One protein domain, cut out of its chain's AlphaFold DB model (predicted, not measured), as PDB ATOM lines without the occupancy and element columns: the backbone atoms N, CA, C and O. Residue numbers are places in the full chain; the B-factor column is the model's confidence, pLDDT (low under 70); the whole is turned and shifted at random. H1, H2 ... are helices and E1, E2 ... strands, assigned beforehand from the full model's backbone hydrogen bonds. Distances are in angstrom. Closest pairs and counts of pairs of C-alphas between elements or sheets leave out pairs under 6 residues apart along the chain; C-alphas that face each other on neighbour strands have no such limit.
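What this domain is: This is residues 44 to 191 of the 193 residues of an uncharacterized protein of Planctomycetes bacterium RBG_16_55_9 (UniProt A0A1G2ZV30). A twisted six-stranded sheet has H1 and H2 over one face, making two layers, and a long last helix, H5, crosses beside H1 with its residues 172 to 176; beyond that crossing residues 181 to 191, of which 181 to 189 belong to H5, stick out. H3 and H4 are small helices that graze the sheet, and a long loop, residues 135 to 150, joins E4 to E5. The printed part has 148 residues, with five named helices and six named strands in the order H1 H2 E1 H3 H4 E2 E3 E4 E5 E6 H5; the antiparallel sheet runs E1 E2 E3 E4 E6 E5, and the class is mixed. The whole is compact, with a radius of gyration of the C-alphas of 16.3 A and spans of 52 by 37 by 30 A.

Where its parts are: Find C-alpha 44 at (-33.488, 16.774, -35.373); from there H1 runs 19.9 A to residue 58. H2, residues 61 to 76, begins at (-13.809, 7.788, -24.619) and covers 22.6 A. Next come E1, residues 84 to 87, H3, residues 94 to 98, and H4, residues 101 to 104. Then read E2, residues 110 to 113, E3, residues 119 to 124, 16.5 A, and E4, residues 129 to 134, 15.9 A. E5, residues 151 to 154, and E6, residues 157 to 161, follow. H5, residues 167 to 189, runs 34.6 A to C-alpha 189 at (-38.152, -4.365, -13.456).

How they stand to each other: Look for N 86 and O 111, 2.8 A, between E1 and E2. E2, E3 and E4 form a meander, each strand the antiparallel neighbour of the one before, with N 112 and O 120 at 2.8 A and N 123 and O 130 at 2.8 A. E4 and E6 have N 133 and O 158 at 2.8 A; the hairpin E5 and E6 has N 159 and O 151 at 2.8 A. H1 runs along the strands over E3 and E4, at a height over the sheet of 9.3 A. On the same face, H2 runs across the strands at 7.8 A, at 69 degrees to E4 on the local plane. H2, with residues 63 to 68, touches H4 at C-alphas 64 and 102, the closest, 5.9 A. H3 only grazes the sheet with residues 94 to 96. H5 is not on the sheet; its residues 172 to 176 touch residues 53 to 57 of H1, about perpendicular at 75 degrees, closest at C-alphas 53 and 176, 6.3 A. Every O i to N i+4 pair is within hydrogen-bond range in H1 and H2, 18 of 19 in H5, and 0 of 1 in H3, where 2 of 2 O i to N i+3 pairs are; H4 is too short for such a pair.

The domain as a whole: The C-alphas of Ser 143 and Arg 191, the two farthest apart, are 54.8 A apart. The printed part has no cut, and the link E4 to E5 is long. Look at residues 190 to 191 for pLDDT under 70.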
ATOM      1  N   GLU A  44     -34.944  16.681 -35.232       88.69
ATOM      2  CA  GLU A  44     -33.488  16.774 -35.373       88.69
ATOM      3  C   GLU A  44     -32.829  17.312 -34.098       88.69
ATOM      4  O   GLU A  44     -31.857  16.730 -33.625       88.69
ATOM      5  N   VAL A  45     -33.416  18.323 -33.445       89.19
ATOM      6  CA  VAL A  45     -32.941  18.812 -32.139       89.19
ATOM      7  C   VAL A  45     -32.988  17.707 -31.080       89.19
ATOM      8  O   VAL A  45     -32.031  17.539 -30.328       89.19
ATOM      9  N   LYS A  46     -34.063  16.912 -31.015       90.50
ATOM     10  CA  LYS A  46     -34.146  15.784 -30.067       90.50
ATOM     11  C   LYS A  46     -33.093  14.712 -30.353       90.50
ATOM     12  O   LYS A  46     -32.443  14.251 -29.417       90.50
ATOM     13  N   LYS A  47     -32.899  14.336 -31.621       91.56
ATOM     14  CA  LYS A  47     -31.853  13.380 -32.025       91.56
ATOM     15  C   LYS A  47     -30.462  13.904 -31.673       91.56
ATOM     16  O   LYS A  47     -29.662  13.169 -31.105       91.56
ATOM     17  N   ALA A  48     -30.193  15.178 -31.945       92.06
ATOM     18  CA  ALA A  48     -28.943  15.835 -31.587       92.06
ATOM     19  C   ALA A  48     -28.689  15.785 -30.078       92.06
ATOM     20  O   ALA A  48     -27.609  15.399 -29.642       92.06
ATOM     21  N   GLN A  49     -29.702  16.104 -29.269       90.69
ATOM     22  CA  GLN A  49     -29.619  16.007 -27.812       90.69
ATOM     23  C   GLN A  49     -29.314  14.579 -27.346       90.69
ATOM     24  O   GLN A  49     -28.457  14.394 -26.488       90.69
ATOM     25  N   GLN A  50     -29.961  13.567 -27.930       91.31
ATOM     26  CA  GLN A  50     -29.667  12.164 -27.627       91.31
ATOM     27  C   GLN A  50     -28.226  11.793 -27.993       91.31
ATOM     28  O   GLN A  50     -27.521  11.222 -27.165       91.31
ATOM     29  N   LYS A  51     -27.758  12.183 -29.185       94.12
ATOM     30  CA  LYS A  51     -26.375  11.949 -29.625       94.12
ATOM     31  C   LYS A  51     -25.348  12.603 -28.708       94.12
ATOM     32  O   LYS A  51     -24.342  11.978 -28.401       94.12
ATOM     33  N   LYS A  52     -25.612  13.811 -28.201       94.19
ATOM     34  CA  LYS A  52     -24.744  14.456 -27.200       94.19
ATOM     35  C   LYS A  52     -24.655  13.655 -25.908       94.19
ATOM     36  O   LYS A  52     -23.566  13.499 -25.370       94.19
ATOM     37  N   VAL A  53     -25.780  13.134 -25.414       91.94
ATOM     38  CA  VAL A  53     -25.780  12.297 -24.204       91.94
ATOM     39  C   VAL A  53     -24.998  11.008 -24.446       91.94
ATOM     40  O   VAL A  53     -24.165  10.661 -23.614       91.94
ATOM     41  N   ILE A  54     -25.213  10.333 -25.580       93.62
ATOM     42  CA  ILE A  54     -24.443   9.139 -25.964       93.62
ATOM     43  C   ILE A  54     -22.949   9.477 -25.980       93.62
ATOM     44  O   ILE A  54     -22.188   8.881 -25.219       93.62
ATOM     45  N   LEU A  55     -22.564  10.503 -26.745       96.25
ATOM     46  CA  LEU A  55     -21.178  10.938 -26.888       96.25
ATOM     47  C   LEU A  55     -20.519  11.233 -25.545       96.25
ATOM     48  O   LEU A  55     -19.372  10.865 -25.349       96.25
ATOM     49  N   LEU A  56     -21.199  11.930 -24.634       94.81
ATOM     50  CA  LEU A  56     -20.583  12.434 -23.404       94.81
ATOM     51  C   LEU A  56     -20.657  11.463 -22.225       94.81
ATOM     52  O   LEU A  56     -19.965  11.686 -21.236       94.81
ATOM     53  N   SER A  57     -21.488  10.419 -22.290       91.56
ATOM     54  CA  SER A  57     -21.717   9.544 -21.130       91.56
ATOM     55  C   SER A  57     -21.697   8.047 -21.405       91.56
ATOM     56  O   SER A  57     -21.469   7.289 -20.466       91.56
ATOM     57  N   GLU A  58     -21.933   7.612 -22.641       93.06
ATOM     58  CA  GLU A  58     -22.024   6.184 -22.980       93.06
ATOM     59  C   GLU A  58     -20.895   5.714 -23.888       93.06
ATOM     60  O   GLU A  58     -20.583   4.528 -23.909       93.06
ATOM     61  N   THR A  59     -20.279   6.627 -24.634       96.94
ATOM     62  CA  THR A  59     -19.122   6.313 -25.462       96.94
ATOM     63  C   THR A  59     -17.918   5.942 -24.604       96.94
ATOM     64  O   THR A  59     -17.575   6.654 -23.661       96.94
ATOM     65  N   ASP A  60     -17.223   4.867 -24.978       98.19
ATOM     66  CA  ASP A  60     -15.886   4.580 -24.459       98.19
ATOM     67  C   ASP A  60     -14.899   5.621 -25.011       98.19
ATOM     68  O   ASP A  60     -14.383   5.518 -26.130       98.19
ATOM     69  N   HIS A  61     -14.664   6.671 -24.223       98.31
ATOM     70  CA  HIS A  61     -13.809   7.788 -24.619       98.31
ATOM     71  C   HIS A  61     -12.351   7.385 -24.821       98.31
ATOM     72  O   HIS A  61     -11.671   8.009 -25.634       98.31
ATOM     73  N   GLN A  62     -11.868   6.349 -24.128       98.62
ATOM     74  CA  GLN A  62     -10.499   5.856 -24.295       98.62
ATOM     75  C   GLN A  62     -10.354   5.137 -25.637       98.62
ATOM     76  O   GLN A  62      -9.411   5.411 -26.386       98.62
ATOM     77  N   ALA A  63     -11.314   4.275 -25.985       98.62
ATOM     78  CA  ALA A  63     -11.354   3.626 -27.291       98.62
ATOM     79  C   ALA A  63     -11.491   4.652 -28.427       98.62
ATOM     80  O   ALA A  63     -10.762   4.570 -29.420       98.62
ATOM     81  N   LEU A  64     -12.354   5.660 -28.257       98.75
ATOM     82  CA  LEU A  64     -12.522   6.740 -29.229       98.75
ATOM     83  C   LEU A  64     -11.236   7.557 -29.419       98.75
ATOM     84  O   LEU A  64     -10.826   7.804 -30.553       98.75
ATOM     85  N   LEU A  65     -10.571   7.951 -28.330       98.75
ATOM     86  CA  LEU A  65      -9.306   8.686 -28.391       98.75
ATOM     87  C   LEU A  65      -8.211   7.855 -29.070       98.75
ATOM     88  O   LEU A  65      -7.508   8.360 -29.944       98.75
ATOM     89  N   LYS A  66      -8.093   6.569 -28.717       98.69
ATOM     90  CA  LYS A  66      -7.146   5.638 -29.348       98.69
ATOM     91  C   LYS A  66      -7.396   5.515 -30.852       98.69
ATOM     92  O   LYS A  66      -6.443   5.517 -31.631       98.69
ATOM     93  N   ALA A  67      -8.661   5.434 -31.258       98.62
ATOM     94  CA  ALA A  67      -9.062   5.379 -32.658       98.62
ATOM     95  C   ALA A  67      -8.720   6.667 -33.415       98.62
ATOM     96  O   ALA A  67      -8.147   6.604 -34.498       98.62
ATOM     97  N   CYS A  68      -8.988   7.832 -32.826       98.69
ATOM     98  CA  CYS A  68      -8.620   9.105 -33.438       98.69
ATOM     99  C   CYS A  68      -7.096   9.253 -33.556       98.69
ATOM    100  O   CYS A  68      -6.590   9.637 -34.602       98.69
ATOM    101  N   ARG A  69      -6.329   8.871 -32.530       98.62
ATOM    102  CA  ARG A  69      -4.856   8.869 -32.592       98.62
ATOM    103  C   ARG A  69      -4.303   7.889 -33.625       98.62
ATOM    104  O   ARG A  69      -3.247   8.135 -34.196       98.62
ATOM    105  N   LYS A  70      -5.020   6.798 -33.913       98.38
ATOM    106  CA  LYS A  70      -4.687   5.927 -35.047       98.38
ATOM    107  C   LYS A  70      -4.799   6.687 -36.373       98.38
ATOM    108  O   LYS A  70      -3.827   6.685 -37.112       98.38
ATOM    109  N   LEU A  71      -5.918   7.374 -36.621       98.38
ATOM    110  CA  LEU A  71      -6.080   8.211 -37.822       98.38
ATOM    111  C   LEU A  71      -5.023   9.325 -37.886       98.38
ATOM    112  O   LEU A  71      -4.501   9.617 -38.953       98.38
ATOM    113  N   SER A  72      -4.661   9.909 -36.741       98.25
ATOM    114  CA  SER A  72      -3.580  10.897 -36.645       98.25
ATOM    115  C   SER A  72      -2.239  10.341 -37.147       98.25
ATOM    116  O   SER A  72      -1.608  10.940 -38.007       98.25
ATOM    117  N   ARG A  73      -1.849   9.134 -36.714       98.19
ATOM    118  CA  ARG A  73      -0.636   8.463 -37.221       98.19
ATOM    119  C   ARG A  73      -0.711   8.119 -38.708       98.19
ATOM    120  O   ARG A  73       0.310   8.135 -39.384       98.19
ATOM    121  N   GLU A  74      -1.896   7.791 -39.215       97.44
ATOM    122  CA  GLU A  74      -2.111   7.541 -40.645       97.44
ATOM    123  C   GLU A  74      -1.899   8.820 -41.485       97.44
ATOM    124  O   GLU A  74      -1.474   8.727 -42.634       97.44
ATOM    125  N   ILE A  75      -2.120  10.014 -40.916       96.56
ATOM    126  CA  ILE A  75      -1.726  11.288 -41.543       96.56
ATOM    127  C   ILE A  75      -0.200  11.399 -41.596       96.56
ATOM    128  O   ILE A  75       0.351  11.659 -42.662       96.56
ATOM    129  N   ASP A  76       0.491  11.150 -40.478       95.62
ATOM    130  CA  ASP A  76       1.962  11.227 -40.410       95.62
ATOM    131  C   ASP A  76       2.645  10.249 -41.384       95.62
ATOM    132  O   ASP A  76       3.722  10.521 -41.911       95.62
ATOM    133  N   GLN A  77       2.006   9.104 -41.640       96.62
ATOM    134  CA  GLN A  77       2.460   8.081 -42.586       96.62
ATOM    135  C   GLN A  77       2.093   8.392 -44.048       96.62
ATOM    136  O   GLN A  77       2.500   7.655 -44.945       96.62
ATOM    137  N   GLY A  78       1.315   9.448 -44.302       95.88
ATOM    138  CA  GLY A  78       0.842   9.825 -45.634       95.88
ATOM    139  C   GLY A  78      -0.265   8.927 -46.200       95.88
ATOM    140  O   GLY A  78      -0.593   9.048 -47.378       95.88
ATOM    141  N   SER A  79      -0.854   8.034 -45.394       96.12
ATOM    142  CA  SER A  79      -1.984   7.191 -45.811       96.12
ATOM    143  C   SER A  79      -3.337   7.902 -45.710       96.12
ATOM    144  O   SER A  79      -4.304   7.470 -46.334       96.12
ATOM    145  N   LEU A  80      -3.412   8.993 -44.942       96.19
ATOM    146  CA  LEU A  80      -4.535   9.929 -44.934       96.19
ATOM    147  C   LEU A  80      -4.062  11.339 -45.278       96.19
ATOM    148  O   LEU A  80      -2.951  11.743 -44.946       96.19
ATOM    149  N   VAL A  81      -4.937  12.104 -45.928       96.62
ATOM    150  CA  VAL A  81      -4.652  13.480 -46.335       96.62
ATOM    151  C   VAL A  81      -5.000  14.426 -45.192       96.62
ATOM    152  O   VAL A  81      -6.068  14.319 -44.582       96.62
ATOM    153  N   ALA A  82      -4.115  15.386 -44.923       94.94
ATOM    154  CA  ALA A  82      -4.387  16.524 -44.056       94.94
ATOM    155  C   ALA A  82      -3.898  17.833 -44.714       94.94
ATOM    156  O   ALA A  82      -2.781  17.869 -45.230       94.94
ATOM    157  N   PRO A  83      -4.698  18.916 -44.690       97.44
ATOM    158  CA  PRO A  83      -6.051  18.967 -44.147       97.44
ATOM    159  C   PRO A  83      -7.043  18.219 -45.050       97.44
ATOM    160  O   PRO A  83      -6.889  18.189 -46.270       97.44
ATOM    161  N   GLY A  84      -8.069  17.623 -44.454       97.06
ATOM    162  CA  GLY A  84      -9.070  16.843 -45.174       97.06
ATOM    163  C   GLY A  84     -10.394  16.803 -44.426       97.06
ATOM    164  O   GLY A  84     -10.441  16.922 -43.204       97.06
ATOM    165  N   ARG A  85     -11.497  16.650 -45.158       97.75
ATOM    166  CA  ARG A  85     -12.831  16.477 -44.575       97.75
ATOM    167  C   ARG A  85     -13.531  15.321 -45.264       97.75
ATOM    168  O   ARG A  85     -13.938  15.450 -46.410       97.75
ATOM    169  N   TYR A  86     -13.685  14.232 -44.524       98.00
ATOM    170  CA  TYR A  86     -14.273  12.987 -44.985       98.00
ATOM    171  C   TYR A  86     -15.744  12.930 -44.581       98.00
ATOM    172  O   TYR A  86     -16.073  12.896 -43.391       98.00
ATOM    173  N   MET A  87     -16.641  12.943 -45.559       98.00
ATOM    174  CA  MET A  87     -18.076  12.799 -45.370       98.00
ATOM    175  C   MET A  87     -18.399  11.354 -45.015       98.00
ATOM    176  O   MET A  87     -18.127  10.432 -45.776       98.00
ATOM    177  N   VAL A  88     -19.013  11.150 -43.851       97.56
ATOM    178  CA  VAL A  88     -19.426   9.816 -43.382       97.56
ATOM    179  C   VAL A  88     -20.890   9.552 -43.717       97.56
ATOM    180  O   VAL A  88     -21.294   8.419 -43.978       97.56
ATOM    181  N   ARG A  89     -21.706  10.610 -43.755       91.81
ATOM    182  CA  ARG A  89     -23.132  10.538 -44.092       91.81
ATOM    183  C   ARG A  89     -23.431  11.382 -45.318       91.81
ATOM    184  O   ARG A  89     -22.877  12.462 -45.469       91.81
ATOM    185  N   HIS A  90     -24.384  10.905 -46.122       89.12
ATOM    186  CA  HIS A  90     -24.828  11.520 -47.378       89.12
ATOM    187  C   HIS A  90     -23.693  11.627 -48.406       89.12
ATOM    188  O   HIS A  90     -23.013  12.643 -48.469       89.12
ATOM    189  N   LYS A  91     -23.544  10.579 -49.234       95.69
ATOM    190  CA  LYS A  91     -22.437  10.395 -50.192       95.69
ATOM    191  C   LYS A  91     -21.088  10.198 -49.472       95.69
ATOM    192  O   LYS A  91     -20.261  11.101 -49.488       95.69
ATOM    193  N   PRO A  92     -20.902   9.045 -48.799       97.31
ATOM    194  CA  PRO A  92     -19.697   8.793 -48.025       97.31
ATOM    195  C   PRO A  92     -18.462   8.689 -48.920       97.31
ATOM    196  O   PRO A  92     -18.521   8.055 -49.977       97.31
ATOM    197  N   ASP A  93     -17.354   9.266 -48.465       98.00
ATOM    198  CA  ASP A  93     -16.063   9.125 -49.138       98.00
ATOM    199  C   ASP A  93     -15.561   7.672 -49.034       98.00
ATOM    200  O   ASP A  93     -15.809   6.997 -48.025       98.00
ATOM    201  N   PRO A  94     -14.885   7.131 -50.066       97.50
ATOM    202  CA  PRO A  94     -14.459   5.732 -50.073       97.50
ATOM    203  C   PRO A  94     -13.506   5.381 -48.917       97.50
ATOM    204  O   PRO A  94     -13.580   4.269 -48.388       97.50
ATOM    205  N   GLU A  95     -12.681   6.329 -48.473       97.50
ATOM    206  CA  GLU A  95     -11.737   6.213 -47.355       97.50
ATOM    207  C   GLU A  95     -12.436   6.033 -46.004       97.50
ATOM    208  O   GLU A  95     -11.838   5.544 -45.051       97.50
ATOM    209  N   VAL A  96     -13.722   6.366 -45.879       97.50
ATOM    210  CA  VAL A  96     -14.442   6.198 -44.607       97.50
ATOM    211  C   VAL A  96     -14.621   4.720 -44.249       97.50
ATOM    212  O   VAL A  96     -14.731   4.379 -43.073       97.50
ATOM    213  N   LYS A  97     -14.586   3.810 -45.233       96.69
ATOM    214  CA  LYS A  97     -14.753   2.362 -45.001       96.69
ATOM    215  C   LYS A  97     -13.642   1.744 -44.148       96.69
ATOM    216  O   LYS A  97     -13.858   0.691 -43.558       96.69
ATOM    217  N   GLN A  98     -12.470   2.374 -44.101       97.00
ATOM    218  CA  GLN A  98     -11.328   1.927 -43.295       97.00
ATOM    219  C   GLN A  98     -11.269   2.603 -41.918       97.00
ATOM    220  O   GLN A  98     -10.406   2.260 -41.104       97.00
ATOM    221  N   PHE A  99     -12.163   3.554 -41.628       98.38
ATOM    222  CA  PHE A  99     -12.140   4.243 -40.343       98.38
ATOM    223  C   PHE A  99     -12.511   3.294 -39.197       98.38
ATOM    224  O   PHE A  99     -13.352   2.408 -39.364       98.38
ATOM    225  N   PRO A 100     -11.908   3.473 -38.006       98.44
ATOM    226  CA  PRO A 100     -12.234   2.673 -36.836       98.44
ATOM    227  C   PRO A 100     -13.733   2.666 -36.524       98.44
ATOM    228  O   PRO A 100     -14.358   3.725 -36.430       98.44
ATOM    229  N   GLN A 101     -14.279   1.476 -36.261       98.25
ATOM    230  CA  GLN A 101     -15.711   1.291 -36.016       98.25
ATOM    231  C   GLN A 101     -16.239   2.177 -34.878       98.25
ATOM    232  O   GLN A 101     -17.287   2.782 -35.030       98.25
ATOM    233  N   VAL A 102     -15.469   2.379 -33.801       98.19
ATOM    234  CA  VAL A 102     -15.863   3.256 -32.679       98.19
ATOM    235  C   VAL A 102     -16.121   4.715 -33.095       98.19
ATOM    236  O   VAL A 102     -16.904   5.403 -32.447       98.19
ATOM    237  N   ILE A 103     -15.484   5.205 -34.169       98.38
ATOM    238  CA  ILE A 103     -15.779   6.529 -34.740       98.38
ATOM    239  C   ILE A 103     -17.074   6.463 -35.555       98.38
ATOM    240  O   ILE A 103     -17.908   7.359 -35.450       98.38
ATOM    241  N   LEU A 104     -17.254   5.402 -36.348       97.94
ATOM    242  CA  LEU A 104     -18.438   5.201 -37.187       97.94
ATOM    243  C   LEU A 104     -19.713   4.953 -36.364       97.94
ATOM    244  O   LEU A 104     -20.777   5.425 -36.758       97.94
ATOM    245  N   ASP A 105     -19.601   4.310 -35.202       97.25
ATOM    246  CA  ASP A 105     -20.701   4.037 -34.265       97.25
ATOM    247  C   ASP A 105     -21.303   5.318 -33.665       97.25
ATOM    248  O   ASP A 105     -22.449   5.326 -33.218       97.25
ATOM    249  N   LEU A 106     -20.566   6.435 -33.693       96.69
ATOM    250  CA  LEU A 106     -21.106   7.756 -33.343       96.69
ATOM    251  C   LEU A 106     -22.036   8.319 -34.431       96.69
ATOM    252  O   LEU A 106     -22.697   9.342 -34.223       96.69
ATOM    253  N   GLU A 107     -22.073   7.676 -35.601       96.50
ATOM    254  CA  GLU A 107     -22.736   8.140 -36.815       96.50
ATOM    255  C   GLU A 107     -22.431   9.623 -37.121       96.50
ATOM    256  O   GLU A 107     -23.359  10.456 -37.204       96.50
ATOM    257  N   PRO A 108     -21.143   9.996 -37.244       97.56
ATOM    258  CA  PRO A 108     -20.759  11.371 -37.507       97.56
ATOM    259  C   PRO A 108     -21.265  11.817 -38.877       97.56
ATOM    260  O   PRO A 108     -21.539  11.016 -39.766       97.56
ATOM    261  N   MET A 109     -21.407  13.125 -39.059       97.00
ATOM    262  CA  MET A 109     -21.617  13.688 -40.388       97.00
ATOM    263  C   MET A 109     -20.309  13.690 -41.179       97.00
ATOM    264  O   MET A 109     -20.310  13.353 -42.362       97.00
ATOM    265  N   PHE A 110     -19.211  14.049 -40.515       97.81
ATOM    266  CA  PHE A 110     -17.887  14.109 -41.114       97.81
ATOM    267  C   PHE A 110     -16.791  13.818 -40.088       97.81
ATOM    268  O   PHE A 110     -16.983  13.999 -38.882       97.81
ATOM    269  N   VAL A 111     -15.626  13.425 -40.592       98.44
ATOM    270  CA  VAL A 111     -14.362  13.415 -39.854       98.44
ATOM    271  C   VAL A 111     -13.410  14.369 -40.565       98.44
ATOM    272  O   VAL A 111     -13.188  14.248 -41.765       98.44
ATOM    273  N   GLU A 112     -12.882  15.345 -39.844       98.44
ATOM    274  CA  GLU A 112     -11.942  16.338 -40.353       98.44
ATOM    275  C   GLU A 112     -10.542  16.058 -39.793       98.44
ATOM    276  O   GLU A 112     -10.367  15.838 -38.593       98.44
ATOM    277  N   THR A 113      -9.552  16.043 -40.679       98.38
ATOM    278  CA  THR A 113      -8.128  15.905 -40.381       98.38
ATOM    279  C   THR A 113      -7.478  17.282 -40.469       98.38
ATOM    280  O   THR A 113      -7.647  18.011 -41.447       98.38
ATOM    281  N   CYS A 114      -6.749  17.678 -39.431       97.62
ATOM    282  CA  CYS A 114      -6.023  18.945 -39.393       97.62
ATOM    283  C   CYS A 114      -4.533  18.726 -39.687       97.62
ATOM    284  O   CYS A 114      -3.991  17.655 -39.426       97.62
ATOM    285  N   THR A 115      -3.851  19.760 -40.186       96.31
ATOM    286  CA  THR A 115      -2.408  19.716 -40.502       96.31
ATOM    287  C   THR A 115      -1.518  19.467 -39.286       96.31
ATOM    288  O   THR A 115      -0.396  19.005 -39.436       96.31
ATOM    289  N   ASP A 116      -2.013  19.748 -38.082       96.38
ATOM    290  CA  ASP A 116      -1.337  19.486 -36.809       96.38
ATOM    291  C   ASP A 116      -1.695  18.112 -36.210       96.38
ATOM    292  O   ASP A 116      -1.541  17.884 -35.009       96.38
ATOM    293  N   GLY A 117      -2.230  17.208 -37.037       97.19
ATOM    294  CA  GLY A 117      -2.574  15.837 -36.667       97.19
ATOM    295  C   GLY A 117      -3.857  15.707 -35.844       97.19
ATOM    296  O   GLY A 117      -4.239  14.589 -35.490       97.19
ATOM    297  N   ARG A 118      -4.550  16.808 -35.520       98.31
ATOM    298  CA  ARG A 118      -5.835  16.730 -34.812       98.31
ATOM    299  C   ARG A 118      -6.895  16.067 -35.679       98.31
ATOM    300  O   ARG A 118      -6.966  16.292 -36.885       98.31
ATOM    301  N   ILE A 119      -7.765  15.312 -35.017       98.62
ATOM    302  CA  ILE A 119      -8.926  14.672 -35.633       98.62
ATOM    303  C   ILE A 119     -10.187  15.262 -35.023       98.62
ATOM    304  O   ILE A 119     -10.381  15.214 -33.806       98.62
ATOM    305  N   ARG A 120     -11.063  15.798 -35.866       98.56
ATOM    306  CA  ARG A 120     -12.377  16.306 -35.478       98.56
ATOM    307  C   ARG A 120     -13.461  15.368 -35.965       98.56
ATOM    308  O   ARG A 120     -13.594  15.136 -37.159       98.56
ATOM    309  N   VAL A 121     -14.263  14.853 -35.046       98.56
ATOM    310  CA  VAL A 121     -15.430  14.026 -35.366       98.56
ATOM    311  C   VAL A 121     -16.669  14.886 -35.174       98.56
ATOM    312  O   VAL A 121     -17.055  15.165 -34.038       98.56
ATOM    313  N   GLY A 122     -17.262  15.334 -36.282       97.69
ATOM    314  CA  GLY A 122     -18.374  16.278 -36.292       97.69
ATOM    315  C   GLY A 122     -19.722  15.603 -36.517       97.69
ATOM    316  O   GLY A 122     -19.925  14.874 -37.488       97.69
ATOM    317  N   MET A 123     -20.678  15.884 -35.638       97.06
ATOM    318  CA  MET A 123     -22.075  15.470 -35.722       97.06
ATOM    319  C   MET A 123     -22.985  16.670 -35.987       97.06
ATOM    320  O   MET A 123     -22.684  17.810 -35.630       97.06
ATOM    321  N   MET A 124     -24.128  16.400 -36.613       92.56
ATOM    322  CA  MET A 124     -25.133  17.415 -36.919       92.56
ATOM    323  C   MET A 124     -26.095  17.615 -35.745       92.56
ATOM    324  O   MET A 124     -26.693  16.655 -35.251       92.56
ATOM    325  N   GLY A 125     -26.255  18.870 -35.330       82.25
ATOM    326  CA  GLY A 125     -27.115  19.333 -34.241       82.25
ATOM    327  C   GLY A 125     -28.332  20.145 -34.685       82.25
ATOM    328  O   GLY A 125     -28.861  20.931 -33.900       82.25
ATOM    329  N   GLY A 126     -28.764  20.001 -35.939       83.19
ATOM    330  CA  GLY A 126     -29.776  20.854 -36.562       83.19
ATOM    331  C   GLY A 126     -29.115  21.934 -37.414       83.19
ATOM    332  O   GLY A 126     -28.718  21.652 -38.535       83.19
ATOM    333  N   ILE A 127     -29.002  23.158 -36.893       83.88
ATOM    334  CA  ILE A 127     -28.308  24.279 -37.567       83.88
ATOM    335  C   ILE A 127     -26.856  24.469 -37.093       83.88
ATOM    336  O   ILE A 127     -26.123  25.275 -37.654       83.88
ATOM    337  N   HIS A 128     -26.456  23.734 -36.057       89.31
ATOM    338  CA  HIS A 128     -25.152  23.819 -35.401       89.31
ATOM    339  C   HIS A 128     -24.473  22.453 -35.423       89.31
ATOM    340  O   HIS A 128     -25.156  21.426 -35.376       89.31
ATOM    341  N   HIS A 129     -23.146  22.428 -35.454       94.25
ATOM    342  CA  HIS A 129     -22.376  21.203 -35.286       94.25
ATOM    343  C   HIS A 129     -21.928  21.045 -33.839       94.25
ATOM    344  O   HIS A 129     -21.759  22.006 -33.091       94.25
ATOM    345  N   PHE A 130     -21.728  19.798 -33.447       96.56
ATOM    346  CA  PHE A 130     -21.071  19.451 -32.197       96.56
ATOM    347  C   PHE A 130     -20.267  18.178 -32.405       96.56
ATOM    348  O   PHE A 130     -20.508  17.433 -33.354       96.56
ATOM    349  N   GLY A 131     -19.334  17.888 -31.514       97.88
ATOM    350  CA  GLY A 131     -18.493  16.723 -31.701       97.88
ATOM    351  C   GLY A 131     -17.349  16.648 -30.721       97.88
ATOM    352  O   GLY A 131     -17.421  17.178 -29.612       97.88
ATOM    353  N   VAL A 132     -16.284  15.980 -31.149       98.50
ATOM    354  CA  VAL A 132     -15.030  15.930 -30.401       98.50
ATOM    355  C   VAL A 132     -13.847  16.316 -31.270       98.50
ATOM    356  O   VAL A 132     -13.825  16.037 -32.466       98.50
ATOM    357  N   THR A 133     -12.855  16.937 -30.646       98.69
ATOM    358  CA  THR A 133     -11.504  17.107 -31.172       98.69
ATOM    359  C   THR A 133     -10.564  16.224 -30.360       98.69
ATOM    360  O   THR A 133     -10.449  16.379 -29.142       98.69
ATOM    361  N   ALA A 134      -9.899  15.297 -31.037       98.75
ATOM    362  CA  ALA A 134      -8.846  14.466 -30.484       98.75
ATOM    363  C   ALA A 134      -7.474  15.011 -30.892       98.75
ATOM    364  O   ALA A 134      -7.252  15.386 -32.045       98.75
ATOM    365  N   TYR A 135      -6.562  15.023 -29.928       98.50
ATOM    366  CA  TYR A 135      -5.202  15.522 -30.066       98.50
ATOM    367  C   TYR A 135      -4.202  14.350 -30.118       98.50
ATOM    368  O   TYR A 135      -4.380  13.371 -29.371       98.50
ATOM    369  N   PRO A 136      -3.154  14.426 -30.964       98.00
ATOM    370  CA  PRO A 136      -2.101  13.409 -31.002       98.00
ATOM    371  C   PRO A 136      -1.390  13.288 -29.647       98.00
ATOM    372  O   PRO A 136      -1.432  14.209 -28.830       98.00
ATOM    373  N   GLU A 137      -0.738  12.151 -29.390       95.19
ATOM    374  CA  GLU A 137      -0.081  11.861 -28.105       95.19
ATOM    375  C   GLU A 137       0.913  12.951 -27.672       95.19
ATOM    376  O   GLU A 137       0.976  13.285 -26.493       95.19
ATOM    377  N   ASN A 138       1.633  13.545 -28.627       94.62
ATOM    378  CA  ASN A 138       2.673  14.547 -28.377       94.62
ATOM    379  C   ASN A 138       2.247  15.963 -28.790       94.62
ATOM    380  O   ASN A 138       3.093  16.785 -29.148       94.62
ATOM    381  N   TYR A 139       0.941  16.245 -28.793       97.06
ATOM    382  CA  TYR A 139       0.443  17.546 -29.224       97.06
ATOM    383  C   TYR A 139       0.995  18.678 -28.356       97.06
ATOM    384  O   TYR A 139       0.791  18.710 -27.140       97.06
ATOM    385  N   LYS A 140       1.636  19.653 -29.000       96.12
ATOM    386  CA  LYS A 140       2.050  20.904 -28.367       96.12
ATOM    387  C   LYS A 140       1.106  21.997 -28.829       96.12
ATOM    388  O   LYS A 140       0.975  22.225 -30.029       96.12
ATOM    389  N   ALA A 141       0.451  22.658 -27.878       95.62
ATOM    390  CA  ALA A 141      -0.366  23.817 -28.197       95.62
ATOM    391  C   ALA A 141       0.496  24.860 -28.934       95.62
ATOM    392  O   ALA A 141       1.613  25.135 -28.488       95.62
ATOM    393  N   PRO A 142       0.007  25.434 -30.046       95.12
ATOM    394  CA  PRO A 142       0.773  26.399 -30.832       95.12
ATOM    395  C   PRO A 142       1.051  27.700 -30.064       95.12
ATOM    396  O   PRO A 142       1.982  28.425 -30.403       95.12
ATOM    397  N   SER A 143       0.262  27.992 -29.029       96.31
ATOM    398  CA  SER A 143       0.401  29.169 -28.175       96.31
ATOM    399  C   SER A 143      -0.155  28.902 -26.772       96.31
ATOM    400  O   SER A 143      -0.919  27.959 -26.555       96.31
ATOM    401  N   SER A 144       0.213  29.743 -25.800       95.12
ATOM    402  CA  SER A 144      -0.271  29.643 -24.414       95.12
ATOM    403  C   SER A 144      -1.757  29.987 -24.251       95.12
ATOM    404  O   SER A 144      -2.374  29.579 -23.273       95.12
ATOM    405  N   ASP A 145      -2.330  30.744 -25.186       95.75
ATOM    406  CA  ASP A 145      -3.746  31.128 -25.229       95.75
ATOM    407  C   ASP A 145      -4.600  30.198 -26.113       95.75
ATOM    408  O   ASP A 145      -5.797  30.436 -26.305       95.75
ATOM    409  N   PHE A 146      -4.005  29.121 -26.637       95.50
ATOM    410  CA  PHE A 146      -4.694  28.154 -27.476       95.50
ATOM    411  C   PHE A 146      -5.878  27.507 -26.747       95.50
ATOM    412  O   PHE A 146      -5.754  26.946 -25.655       95.50
ATOM    413  N   LYS A 147      -7.043  27.523 -27.398       95.06
ATOM    414  CA  LYS A 147      -8.265  26.890 -26.895       95.06
ATOM    415  C   LYS A 147      -8.449  25.517 -27.532       95.06
ATOM    416  O   LYS A 147      -8.662  25.412 -28.736       95.06
ATOM    417  N   TYR A 148      -8.421  24.470 -26.710       94.69
ATOM    418  CA  TYR A 148      -8.567  23.091 -27.180       94.69
ATOM    419  C   TYR A 148      -9.992  22.751 -27.653       94.69
ATOM    420  O   TYR A 148     -10.191  22.049 -28.643       94.69
ATOM    421  N   GLY A 149     -10.990  23.217 -26.919       94.00
ATOM    422  CA  GLY A 149     -12.403  22.949 -27.147       94.00
ATOM    423  C   GLY A 149     -13.209  23.542 -26.002       94.00
ATOM    424  O   GLY A 149     -12.660  24.243 -25.150       94.00
ATOM    425  N   ASP A 150     -14.497  23.238 -25.965       94.69
ATOM    426  CA  ASP A 150     -15.413  23.810 -24.982       94.69
ATOM    427  C   ASP A 150     -15.354  23.078 -23.638       94.69
ATOM    428  O   ASP A 150     -15.435  23.695 -22.576       94.69
ATOM    429  N   LYS A 151     -15.178  21.750 -23.676       94.38
ATOM    430  CA  LYS A 151     -15.148  20.908 -22.476       94.38
ATOM    431  C   LYS A 151     -14.187  19.736 -22.621       94.38
ATOM    432  O   LYS A 151     -14.308  18.932 -23.543       94.38
ATOM    433  N   LYS A 152     -13.259  19.593 -21.675       96.06
ATOM    434  CA  LYS A 152     -12.377  18.420 -21.596       96.06
ATOM    435  C   LYS A 152     -13.202  17.187 -21.216       96.06
ATOM    436  O   LYS A 152     -13.899  17.217 -20.204       96.06
ATOM    437  N   ILE A 153     -13.120  16.124 -22.017       96.44
ATOM    438  CA  ILE A 153     -13.745  14.830 -21.704       96.44
ATOM    439  C   ILE A 153     -12.730  13.966 -20.954       96.44
ATOM    440  O   ILE A 153     -12.946  13.590 -19.808       96.44
ATOM    441  N   ILE A 154     -11.586  13.723 -21.595       97.88
ATOM    442  CA  ILE A 154     -10.400  13.076 -21.027       97.88
ATOM    443  C   ILE A 154      -9.151  13.784 -21.563       97.88
ATOM    444  O   ILE A 154      -9.241  14.680 -22.407       97.88
ATOM    445  N   ASP A 155      -7.968  13.429 -21.067       97.94
ATOM    446  CA  ASP A 155      -6.736  14.016 -21.585       97.94
ATOM    447  C   ASP A 155      -6.525  13.703 -23.073       97.94
ATOM    448  O   ASP A 155      -6.598  12.551 -23.490       97.94
ATOM    449  N   GLY A 156      -6.335  14.746 -23.886       98.00
ATOM    450  CA  GLY A 156      -6.259  14.637 -25.344       98.00
ATOM    451  C   GLY A 156      -7.599  14.524 -26.089       98.00
ATOM    452  O   GLY A 156      -7.572  14.480 -27.315       98.00
ATOM    453  N   LEU A 157      -8.758  14.525 -25.413       98.62
ATOM    454  CA  LEU A 157     -10.082  14.493 -26.055       98.62
ATOM    455  C   LEU A 157     -11.002  15.594 -25.514       98.62
ATOM    456  O   LEU A 157     -11.354  15.616 -24.331       98.62
ATOM    457  N   TRP A 158     -11.433  16.483 -26.402       98.31
ATOM    458  CA  TRP A 158     -12.235  17.653 -26.054       98.31
ATOM    459  C   TRP A 158     -13.546  17.675 -26.824       98.31
ATOM    460  O   TRP A 158     -13.564  17.461 -28.030       98.31
ATOM    461  N   TYR A 159     -14.636  17.968 -26.131       97.25
ATOM    462  CA  TYR A 159     -15.924  18.282 -26.730       97.25
ATOM    463  C   TYR A 159     -15.906  19.686 -27.339       97.25
ATOM    464  O   TYR A 159     -15.297  20.595 -26.766       97.25
ATOM    465  N   TYR A 160     -16.610  19.862 -28.457       96.31
ATOM    466  CA  TYR A 160     -16.915  21.180 -29.008       96.31
ATOM    467  C   TYR A 160     -18.373  21.278 -29.474       96.31
ATOM    468  O   TYR A 160     -18.981  20.274 -29.863       96.31
ATOM    469  N   GLU A 161     -18.916  22.491 -29.471       94.88
ATOM    470  CA  GLU A 161     -20.229  22.827 -30.018       94.88
ATOM    471  C   GLU A 161     -20.262  24.261 -30.564       94.88
ATOM    472  O   GLU A 161     -19.863  25.214 -29.893       94.88
ATOM    473  N   ASP A 162     -20.814  24.432 -31.767       92.69
ATOM    474  CA  ASP A 162     -21.029  25.761 -32.336       92.69
ATOM    475  C   ASP A 162     -21.990  26.562 -31.441       92.69
ATOM    476  O   ASP A 162     -23.148  26.188 -31.247       92.69
ATOM    477  N   GLY A 163     -21.518  27.689 -30.900       89.56
ATOM    478  CA  GLY A 163     -22.311  28.528 -29.996       89.56
ATOM    479  C   GLY A 163     -22.377  28.016 -28.554       89.56
ATOM    480  O   GLY A 163     -23.335  28.328 -27.841       89.56
ATOM    481  N   TYR A 164     -21.381  27.241 -28.114       89.81
ATOM    482  CA  TYR A 164     -21.298  26.742 -26.745       89.81
ATOM    483  C   TYR A 164     -21.490  27.835 -25.679       89.81
ATOM    484  O   TYR A 164     -20.971  28.949 -25.766       89.81
ATOM    485  N   ASN A 165     -22.226  27.487 -24.622       87.25
ATOM    486  CA  ASN A 165     -22.476  28.340 -23.464       87.25
ATOM    487  C   ASN A 165     -22.313  27.511 -22.186       87.25
ATOM    488  O   ASN A 165     -22.897  26.440 -22.072       87.25
ATOM    489  N   SER A 166     -21.609  28.025 -21.178       83.88
ATOM    490  CA  SER A 166     -21.388  27.334 -19.895       83.88
ATOM    491  C   SER A 166     -22.671  26.965 -19.135       83.88
ATOM    492  O   SER A 166     -22.686  26.019 -18.348       83.88
ATOM    493  N   ARG A 167     -23.805  27.639 -19.389       82.38
ATOM    494  CA  ARG A 167     -25.120  27.213 -18.862       82.38
ATOM    495  C   ARG A 167     -25.526  25.817 -19.350       82.38
ATOM    496  O   ARG A 167     -26.354  25.165 -18.711       82.38
ATOM    497  N   TYR A 168     -24.950  25.366 -20.460       80.19
ATOM    498  CA  TYR A 168     -25.220  24.082 -21.083       80.19
ATOM    499  C   TYR A 168     -24.675  22.906 -20.268       80.19
ATOM    500  O   TYR A 168     -25.325  21.865 -20.216       80.19
ATOM    501  N   ASP A 169     -23.583  23.090 -19.519       85.00
ATOM    502  CA  ASP A 169     -23.019  22.036 -18.667       85.00
ATOM    503  C   ASP A 169     -24.032  21.497 -17.657       85.00
ATOM    504  O   ASP A 169     -24.212  20.284 -17.527       85.00
ATOM    505  N   LYS A 170     -24.771  22.400 -17.000       88.31
ATOM    506  CA  LYS A 170     -25.831  22.025 -16.052       88.31
ATOM    507  C   LYS A 170     -26.948  21.233 -16.731       88.31
ATOM    508  O   LYS A 170     -27.538  20.341 -16.121       88.31
ATOM    509  N   TRP A 171     -27.263  21.564 -17.984       87.06
ATOM    510  CA  TRP A 171     -28.286  20.857 -18.749       87.06
ATOM    511  C   TRP A 171     -27.816  19.458 -19.159       87.06
ATOM    512  O   TRP A 171     -28.576  18.507 -18.969       87.06
ATOM    513  N   ILE A 172     -26.581  19.320 -19.657       83.81
ATOM    514  CA  ILE A 172     -25.993  18.024 -20.025       83.81
ATOM    515  C   ILE A 172     -25.965  17.103 -18.808       83.81
ATOM    516  O   ILE A 172     -26.471  15.984 -18.884       83.81
ATOM    517  N   GLU A 173     -25.458  17.588 -17.673       87.69
ATOM    518  CA  GLU A 173     -25.374  16.793 -16.447       87.69
ATOM    519  C   GLU A 173     -26.761  16.302 -16.017       87.69
ATOM    520  O   GLU A 173     -26.963  15.120 -15.740       87.69
ATOM    521  N   LYS A 174     -27.774  17.175 -16.083       90.44
ATOM    522  CA  LYS A 174     -29.164  16.793 -15.809       90.44
ATOM    523  C   LYS A 174     -29.670  15.686 -16.744       90.44
ATOM    524  O   LYS A 174     -30.388  14.801 -16.278       90.44
ATOM    525  N   GLN A 175     -29.329  15.714 -18.035       86.25
ATOM    526  CA  GLN A 175     -29.727  14.650 -18.969       86.25
ATOM    527  C   GLN A 175     -29.015  13.327 -18.672       86.25
ATOM    528  O   GLN A 175     -29.660  12.277 -18.689       86.25
ATOM    529  N   ILE A 176     -27.719  13.375 -18.349       84.56
ATOM    530  CA  ILE A 176     -26.933  12.193 -17.973       84.56
ATOM    531  C   ILE A 176     -27.542  11.536 -16.728       84.56
ATOM    532  O   ILE A 176     -27.817  10.335 -16.734       84.56
ATOM    533  N   GLN A 177     -27.826  12.320 -15.683       88.69
ATOM    534  CA  GLN A 177     -28.430  11.811 -14.448       88.69
ATOM    535  C   GLN A 177     -29.825  11.220 -14.686       88.69
ATOM    536  O   GLN A 177     -30.130  10.126 -14.205       88.69
ATOM    537  N   LYS A 178     -30.660  11.897 -15.486       88.00
ATOM    538  CA  LYS A 178     -31.991  11.396 -15.852       88.00
ATOM    539  C   LYS A 178     -31.905  10.019 -16.520       88.00
ATOM    540  O   LYS A 178     -32.630   9.106 -16.127       88.00
ATOM    541  N   ARG A 179     -30.995   9.851 -17.482       83.19
ATOM    542  CA  ARG A 179     -30.845   8.601 -18.236       83.19
ATOM    543  C   ARG A 179     -30.303   7.456 -17.377       83.19
ATOM    544  O   ARG A 179     -30.804   6.337 -17.479       83.19
ATOM    545  N   LYS A 180     -29.355   7.735 -16.473       83.38
ATOM    546  CA  LYS A 180     -28.884   6.761 -15.468       83.38
ATOM    547  C   LYS A 180     -30.034   6.262 -14.583       83.38
ATOM    548  O   LYS A 180     -30.148   5.061 -14.342       83.38
ATOM    549  N   GLY A 181     -30.921   7.163 -14.156       84.62
ATOM    550  CA  GLY A 181     -32.121   6.808 -13.391       84.62
ATOM    551  C   GLY A 181     -33.104   5.925 -14.171       84.62
ATOM    552  O   GLY A 181     -33.645   4.969 -13.619       84.62
ATOM    553  N   GLU A 182     -33.317   6.202 -15.459       86.62
ATOM    554  CA  GLU A 182     -34.180   5.395 -16.336       86.62
ATOM    555  C   GLU A 182     -33.611   3.983 -16.568       86.62
ATOM    556  O   GLU A 182     -34.338   2.998 -16.432       86.62
ATOM    557  N   GLN A 183     -32.304   3.858 -16.820       81.25
ATOM    558  CA  GLN A 183     -31.637   2.558 -16.974       81.25
ATOM    559  C   GLN A 183     -31.682   1.716 -15.687       81.25
ATOM    560  O   GLN A 183     -31.868   0.499 -15.750       81.25
ATOM    561  N   GLY A 184     -31.554   2.351 -14.517       79.56
ATOM    562  CA  GLY A 184     -31.692   1.679 -13.222       79.56
ATOM    563  C   GLY A 184     -33.083   1.072 -13.010       79.56
ATOM    564  O   GLY A 184     -33.194  -0.065 -12.551       79.56
ATOM    565  N   LYS A 185     -34.146   1.783 -13.416       81.12
ATOM    566  CA  LYS A 185     -35.534   1.294 -13.325       81.12
ATOM    567  C   LYS A 185     -35.792   0.088 -14.227       81.12
ATOM    568  O   LYS A 185     -36.415  -0.871 -13.779       81.12
ATOM    569  N   ILE A 186     -35.276   0.104 -15.458       78.12
ATOM    570  CA  ILE A 186     -35.419  -1.020 -16.400       78.12
ATOM    571  C   ILE A 186     -34.754  -2.278 -15.826       78.12
ATOM    572  O   ILE A 186     -35.376  -3.335 -15.769       78.12
ATOM    573  N   LYS A 187     -33.525  -2.155 -15.304       71.94
ATOM    574  CA  LYS A 187     -32.810  -3.282 -14.679       71.94
ATOM    575  C   LYS A 187     -33.502  -3.815 -13.419       71.94
ATOM    576  O   LYS A 187     -33.397  -5.006 -13.147       71.94
ATOM    577  N   GLY A 188     -34.188  -2.960 -12.658       70.94
ATOM    578  CA  GLY A 188     -34.984  -3.373 -11.498       70.94
ATOM    579  C   GLY A 188     -36.264  -4.122 -11.882       70.94
ATOM    580  O   GLY A 188     -36.612  -5.100 -11.231       70.94
ATOM    581  N   SER A 189     -36.926  -3.717 -12.971       73.25
ATOM    582  CA  SER A 189     -38.152  -4.365 -13.456       73.25
ATOM    583  C   SER A 189     -37.910  -5.772 -14.015       73.25
ATOM    584  O   SER A 189     -38.784  -6.620 -13.891       73.25
ATOM    585  N   CYS A 190     -36.737  -6.038 -14.602       65.62
ATOM    586  CA  CYS A 190     -36.396  -7.357 -15.152       65.62
ATOM    587  C   CYS A 190     -35.943  -8.394 -14.105       65.62
ATOM    588  O   CYS A 190     -35.727  -9.537 -14.480       65.62
ATOM    589  N   ARG A 191     -35.763  -8.030 -12.823       65.00
ATOM    590  CA  ARG A 191     -35.393  -8.984 -11.748       65.00
ATOM    591  C   ARG A 191     -36.585  -9.563 -10.981       65.00
ATOM    592  O   ARG A 191     -36.378 -10.432 -10.144       65.00
TER     593      ARG A 191